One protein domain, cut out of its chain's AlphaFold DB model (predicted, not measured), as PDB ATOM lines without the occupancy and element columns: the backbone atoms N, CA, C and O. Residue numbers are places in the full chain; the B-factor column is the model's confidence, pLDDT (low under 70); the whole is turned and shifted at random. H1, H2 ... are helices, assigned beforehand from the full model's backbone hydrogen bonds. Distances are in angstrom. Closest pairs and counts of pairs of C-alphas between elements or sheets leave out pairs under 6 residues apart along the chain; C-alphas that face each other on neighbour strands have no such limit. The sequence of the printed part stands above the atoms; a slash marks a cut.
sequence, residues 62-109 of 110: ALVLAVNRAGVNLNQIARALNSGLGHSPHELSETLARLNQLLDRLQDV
ATOM      1  N   ALA A  62      37.765  85.794 -17.315       75.88
ATOM      2  CA  ALA A  62      36.729  86.133 -16.346       75.88
ATOM      3  C   ALA A  62      37.309  86.841 -15.111       75.88
ATOM      4  O   ALA A  62      36.752  87.853 -14.677       75.88
ATOM      5  N   LEU A  63      38.458  86.385 -14.599       77.50
ATOM      6  CA  LEU A  63      39.168  87.049 -13.498       77.50
ATOM      7  C   LEU A  63      39.669  88.436 -13.913       77.50
ATOM      8  O   LEU A  63      39.475  89.406 -13.183       77.50
ATOM      9  N   VAL A  64      40.241  88.568 -15.113       80.50
ATOM     10  CA  VAL A  64      40.683  89.870 -15.645       80.50
ATOM     11  C   VAL A  64      39.506  90.847 -15.752       80.50
ATOM     12  O   VAL A  64      39.624  92.018 -15.385       80.50
ATOM     13  N   LEU A  65      38.347  90.378 -16.219       77.38
ATOM     14  CA  LEU A  65      37.138  91.195 -16.308       77.38
ATOM     15  C   LEU A  65      36.604  91.597 -14.924       77.38
ATOM     16  O   LEU A  65      36.201  92.748 -14.744       77.38
ATOM     17  N   ALA A  66      36.611  90.679 -13.956       78.88
ATOM     18  CA  ALA A  66      36.179  90.950 -12.587       78.88
ATOM     19  C   ALA A  66      37.043  92.034 -11.923       78.88
ATOM     20  O   ALA A  66      36.504  93.003 -11.384       78.88
ATOM     21  N   VAL A  67      38.370  91.936 -12.059       81.88
ATOM     22  CA  VAL A  67      39.317  92.939 -11.543       81.88
ATOM     23  C   VAL A  67      39.099  94.300 -12.208       81.88
ATOM     24  O   VAL A  67      39.035  95.320 -11.521       81.88
ATOM     25  N   ASN A  68      38.908  94.336 -13.529       78.00
ATOM     26  CA  ASN A  68      38.628  95.587 -14.237       78.00
ATOM     27  C   ASN A  68      37.333  96.256 -13.753       78.00
ATOM     28  O   ASN A  68      37.308  97.469 -13.549       78.00
ATOM     29  N   ARG A  69      36.263  95.482 -13.530       76.62
ATOM     30  CA  ARG A  69      34.996  96.009 -12.995       76.62
ATOM     31  C   ARG A  69      35.161  96.570 -11.585       76.62
ATOM     32  O   ARG A  69      34.660  97.659 -11.311       76.62
ATOM     33  N   ALA A  70      35.903  95.874 -10.724       79.12
ATOM     34  CA  ALA A  70      36.227  96.368  -9.389       79.12
ATOM     35  C   ALA A  70      36.998  97.699  -9.456       79.12
ATOM     36  O   ALA A  70      36.612  98.667  -8.803       79.12
ATOM     37  N   GLY A  71      38.019  97.790 -10.314       80.62
ATOM     38  CA  GLY A  71      38.790  99.021 -10.515       80.62
ATOM     39  C   GLY A  71      37.947 100.193 -11.029       80.62
ATOM     40  O   GLY A  71      38.093 101.319 -10.550       80.62
ATOM     41  N   VAL A  72      37.017  99.939 -11.956       78.62
ATOM     42  CA  VAL A  72      36.083 100.961 -12.458       78.62
ATOM     43  C   VAL A  72      35.181 101.489 -11.341       78.62
ATOM     44  O   VAL A  72      35.051 102.705 -11.217       78.62
ATOM     45  N   ASN A  73      34.616 100.619 -10.501       77.38
ATOM     46  CA  ASN A  73      33.758 101.032  -9.383       77.38
ATOM     47  C   ASN A  73      34.531 101.841  -8.329       77.38
ATOM     48  O   ASN A  73      34.038 102.860  -7.851       77.38
ATOM     49  N   LEU A  74      35.767 101.442  -8.011       76.31
ATOM     50  CA  LEU A  74      36.633 102.185  -7.088       76.31
ATOM     51  C   LEU A  74      36.977 103.580  -7.623       76.31
ATOM     52  O   LEU A  74      36.943 104.558  -6.880       76.31
ATOM     53  N   ASN A  75      37.254 103.700  -8.922       79.25
ATOM     54  CA  ASN A  75      37.464 104.998  -9.563       79.25
ATOM     55  C   ASN A  75      36.166 105.837  -9.595       79.25
ATOM     56  O   ASN A  75      36.216 107.052  -9.418       79.25
ATOM     57  N   GLN A  76      35.021 105.162  -9.768       73.31
ATOM     58  CA  GLN A  76      33.645 105.603  -9.487       73.31
ATOM     59  C   GLN A  76      33.560 106.452  -8.213       73.31
ATOM     60  O   GLN A  76      33.344 107.666  -8.206       73.31
ATOM     61  N   ILE A  77      33.820 105.740  -7.126       72.56
ATOM     62  CA  ILE A  77      33.790 106.208  -5.747       72.56
ATOM     63  C   ILE A  77      34.797 107.333  -5.512       72.56
ATOM     64  O   ILE A  77      34.442 108.373  -4.964       72.56
ATOM     65  N   ALA A  78      36.052 107.146  -5.928       75.00
ATOM     66  CA  ALA A  78      37.104 108.130  -5.697       75.00
ATOM     67  C   ALA A  78      36.761 109.474  -6.354       75.00
ATOM     68  O   ALA A  78      36.951 110.530  -5.755       75.00
ATOM     69  N   ARG A  79      36.192 109.447  -7.566       73.31
ATOM     70  CA  ARG A  79      35.714 110.659  -8.243       73.31
ATOM     71  C   ARG A  79      34.545 111.311  -7.515       73.31
ATOM     72  O   ARG A  79      34.538 112.531  -7.418       73.31
ATOM     73  N   ALA A  80      33.594 110.524  -7.013       69.88
ATOM     74  CA  ALA A  80      32.446 111.031  -6.265       69.88
ATOM     75  C   ALA A  80      32.852 111.689  -4.933       69.88
ATOM     76  O   ALA A  80      32.314 112.731  -4.572       69.88
ATOM     77  N   LEU A  81      33.844 111.127  -4.236       68.31
ATOM     78  CA  LEU A  81      34.431 111.744  -3.045       68.31
ATOM     79  C   LEU A  81      35.170 113.043  -3.390       68.31
ATOM     80  O   LEU A  81      34.989 114.062  -2.728       68.31
ATOM     81  N   ASN A  82      35.976 113.021  -4.453       73.38
ATOM     82  CA  ASN A  82      36.780 114.172  -4.865       73.38
ATOM     83  C   ASN A  82      35.947 115.329  -5.440       73.38
ATOM     84  O   ASN A  82      36.420 116.463  -5.455       73.38
ATOM     85  N   SER A  83      34.726 115.075  -5.922       72.25
ATOM     86  CA  SER A  83      33.833 116.109  -6.459       72.25
ATOM     87  C   SER A  83      33.028 116.850  -5.387       72.25
ATOM     88  O   SER A  83      32.264 117.752  -5.727       72.25
ATOM     89  N   GLY A  84      33.174 116.491  -4.105       65.62
ATOM     90  CA  GLY A  84      32.455 117.133  -3.000       65.62
ATOM     91  C   GLY A  84      30.950 116.840  -2.972       65.62
ATOM     92  O   GLY A  84      30.228 117.434  -2.173       65.62
ATOM     93  N   LEU A  85      30.461 115.924  -3.818       59.56
ATOM     94  CA  LEU A  85      29.098 115.407  -3.738       59.56
ATOM     95  C   LEU A  85      29.005 114.533  -2.484       59.56
ATOM     96  O   LEU A  85      29.570 113.442  -2.437       59.56
ATOM     97  N   GLY A  86      28.335 115.056  -1.456       59.75
ATOM     98  CA  GLY A  86      28.170 114.416  -0.155       59.75
ATOM     99  C   GLY A  86      27.543 113.031  -0.273       59.75
ATOM    100  O   GLY A  86      26.328 112.900  -0.362       59.75
ATOM    101  N   HIS A  87      28.385 112.005  -0.249       59.97
ATOM    102  CA  HIS A  87      27.973 110.632   0.001       59.97
ATOM    103  C   HIS A  87      28.271 110.316   1.463       59.97
ATOM    104  O   HIS A  87      29.292 110.755   2.003       59.97
ATOM    105  N   SER A  88      27.385 109.563   2.111       62.19
ATOM    106  CA  SER A  88      27.621 109.092   3.472       62.19
ATOM    107  C   SER A  88      28.851 108.172   3.471       62.19
ATOM    108  O   SER A  88      28.835 107.154   2.774       62.19
ATOM    109  N   PRO A  89      29.909 108.460   4.256       64.94
ATOM    110  CA  PRO A  89      31.076 107.579   4.385       64.94
ATOM    111  C   PRO A  89      30.714 106.128   4.751       64.94
ATOM    112  O   PRO A  89      31.470 105.201   4.460       64.94
ATOM    113  N   HIS A  90      29.535 105.929   5.349       65.38
ATOM    114  CA  HIS A  90      28.999 104.630   5.733       65.38
ATOM    115  C   HIS A  90      28.670 103.731   4.525       65.38
ATOM    116  O   HIS A  90      29.115 102.585   4.482       65.38
ATOM    117  N   GLU A  91      27.968 104.239   3.509       64.50
ATOM    118  CA  GLU A  91      27.563 103.451   2.324       64.50
ATOM    119  C   GLU A  91      28.776 102.977   1.513       64.50
ATOM    120  O   GLU A  91      28.816 101.870   0.963       64.50
ATOM    121  N   LEU A  92      29.820 103.805   1.493       67.94
ATOM    122  CA  LEU A  92      31.091 103.451   0.891       67.94
ATOM    123  C   LEU A  92      31.797 102.332   1.668       67.94
ATOM    124  O   LEU A  92      32.262 101.359   1.070       67.94
ATOM    125  N   SER A  93      31.876 102.461   2.993       69.00
ATOM    126  CA  SER A  93      32.518 101.448   3.833       69.00
ATOM    127  C   SER A  93      31.852 100.073   3.692       69.00
ATOM    128  O   SER A  93      32.546  99.062   3.590       69.00
ATOM    129  N   GLU A  94      30.525 100.038   3.558       70.94
ATOM    130  CA  GLU A  94      29.752  98.816   3.335       70.94
ATOM    131  C   GLU A  94      30.036  98.194   1.957       70.94
ATOM    132  O   GLU A  94      30.256  96.985   1.834       70.94
ATOM    133  N   THR A  95      30.114  99.026   0.916       69.81
ATOM    134  CA  THR A  95      30.425  98.573  -0.448       69.81
ATOM    135  C   THR A  95      31.838  97.988  -0.538       69.81
ATOM    136  O   THR A  95      32.041  96.941  -1.159       69.81
ATOM    137  N   LEU A  96      32.816  98.624   0.116       73.44
ATOM    138  CA  LEU A  96      34.196  98.135   0.191       73.44
ATOM    139  C   LEU A  96      34.301  96.831   0.990       73.44
ATOM    140  O   LEU A  96      34.986  95.905   0.556       73.44
ATOM    141  N   ALA A  97      33.585  96.718   2.112       74.31
ATOM    142  CA  ALA A  97      33.542  95.489   2.900       74.31
ATOM    143  C   ALA A  97      32.985  94.311   2.083       74.31
ATOM    144  O   ALA A  97      33.535  93.209   2.112       74.31
ATOM    145  N   ARG A  98      31.938  94.555   1.288       74.50
ATOM    146  CA  ARG A  98      31.347  93.539   0.407       74.50
ATOM    147  C   ARG A  98      32.275  93.142  -0.742       74.50
ATOM    148  O   ARG A  98      32.286  91.976  -1.132       74.50
ATOM    149  N   LEU A  99      33.063  94.082  -1.269       74.31
ATOM    150  CA  LEU A  99      34.088  93.798  -2.275       74.31
ATOM    151  C   LEU A  99      35.190  92.893  -1.702       74.31
ATOM    152  O   LEU A  99      35.521  91.890  -2.329       74.31
ATOM    153  N   ASN A 100      35.703  93.209  -0.509       75.88
ATOM    154  CA  ASN A 100      36.731  92.402   0.154       75.88
ATOM    155  C   ASN A 100      36.245  90.969   0.410       75.88
ATOM    156  O   ASN A 100      36.925  90.034   0.017       75.88
ATOM    157  N   GLN A 101      35.015  90.779   0.903       76.50
ATOM    158  CA  GLN A 101      34.450  89.431   1.088       76.50
ATOM    159  C   GLN A 101      34.371  88.606  -0.206       76.50
ATOM    160  O   GLN A 101      34.492  87.383  -0.173       76.50
ATOM    161  N   LEU A 102      34.110  89.246  -1.351       72.75
ATOM    162  CA  LEU A 102      34.093  88.555  -2.642       72.75
ATOM    163  C   LEU A 102      35.505  88.202  -3.116       72.75
ATOM    164  O   LEU A 102      35.677  87.157  -3.736       72.75
ATOM    165  N   LEU A 103      36.494  89.052  -2.829       71.56
ATOM    166  CA  LEU A 103      37.900  88.779  -3.124       71.56
ATOM    167  C   LEU A 103      38.444  87.645  -2.248       71.56
ATOM    168  O   LEU A 103      39.062  86.736  -2.794       71.56
ATOM    169  N   ASP A 104      38.136  87.641  -0.951       74.31
ATOM    170  CA  ASP A 104      38.545  86.585  -0.016       74.31
ATOM    171  C   ASP A 104      37.993  85.222  -0.464       74.31
ATOM    172  O   ASP A 104      38.731  84.253  -0.617       74.31
ATOM    173  N   ARG A 105      36.709  85.167  -0.846       70.81
ATOM    174  CA  ARG A 105      36.097  83.947  -1.402       70.81
ATOM    175  C   ARG A 105      36.747  83.457  -2.689       70.81
ATOM    176  O   ARG A 105      36.654  82.274  -2.975       70.81
ATOM    177  N   LEU A 106      37.323  84.343  -3.500       65.25
ATOM    178  CA  LEU A 106      38.045  83.943  -4.710       65.25
ATOM    179  C   LEU A 106      39.464  83.457  -4.398       65.25
ATOM    180  O   LEU A 106      40.020  82.716  -5.203       65.25
ATOM    181  N   GLN A 107      40.040  83.868  -3.267       62.03
ATOM    182  CA  GLN A 107      41.340  83.399  -2.784       62.03
ATOM    183  C   GLN A 107      41.239  82.052  -2.057       62.03
ATOM    184  O   GLN A 107      42.177  81.269  -2.130       62.03
ATOM    185  N   ASP A 108      40.097  81.758  -1.429       57.97
ATOM    186  CA  ASP A 108      39.840  80.488  -0.729       57.97
ATOM    187  C   ASP A 108      39.475  79.317  -1.667       57.97
ATOM    188  O   ASP A 108      39.367  78.175  -1.221       57.97
ATOM    189  N   VAL A 109      39.267  79.573  -2.967       53.38
ATOM    190  CA  VAL A 109      39.108  78.521  -3.988       53.38
ATOM    191  C   VAL A 109      40.487  78.185  -4.568       53.38
ATOM    192  O   VAL A 109      40.784  78.501  -5.722       53.38
TER     193      VAL A 109
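Overview. This is residues 62 to 109 of the 110 residues of the protein "Mobilisation protein (MobC)" of Nitrosospira multiformis (strain ATCC 25196 / NCIMB 11849 / C 71) (UniProt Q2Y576). Two long helices, H1 and then H2, run side by side in opposite ways, with residues 83 to 88 turning the chain back between them at one end. They make a loose, flat U, open at the end away from residues 83 to 88, and its C-alphas span 39 by 20 by 9 A. The printed part has 48 residues, two named helices and no named strand; its class is all helix, and it is loose, with a radius of gyration of the C-alphas of 12.4 A.

Along the chain. Find C-alpha 62 at (36.729, 86.133, -16.346); from there H1, residues 62 to 82, runs 30.3 A to C-alpha 82 at (36.780, 114.172, -4.865). Then look for Pro 89, where H2, residues 89 to 107, begins; it runs 27.2 A to C-alpha 107 at (41.340, 83.399, -2.784).

Arrangement. H1 and H2 are close but not clearly touching, with 2 pairs of C-alphas within 8 A. Look at Ile 77 and Leu 92, whose C-alphas are the closest of the two helices, 7.7 A apart. The helices stand at a shallow tilt of 16 degrees, opposite ways. In H1 and H2 every O i to N i+4 pair is within hydrogen-bond range.

Size, cuts and confidence. The C-alphas of Gly 84 and Val 109 are the two farthest apart, 39.2 A. The printed part has no cut, and the link from H1 to H2 is short. In the B-factor column, pLDDT is under 70 at residues 80 to 81, 84 to 93, 95 and 106 to 109.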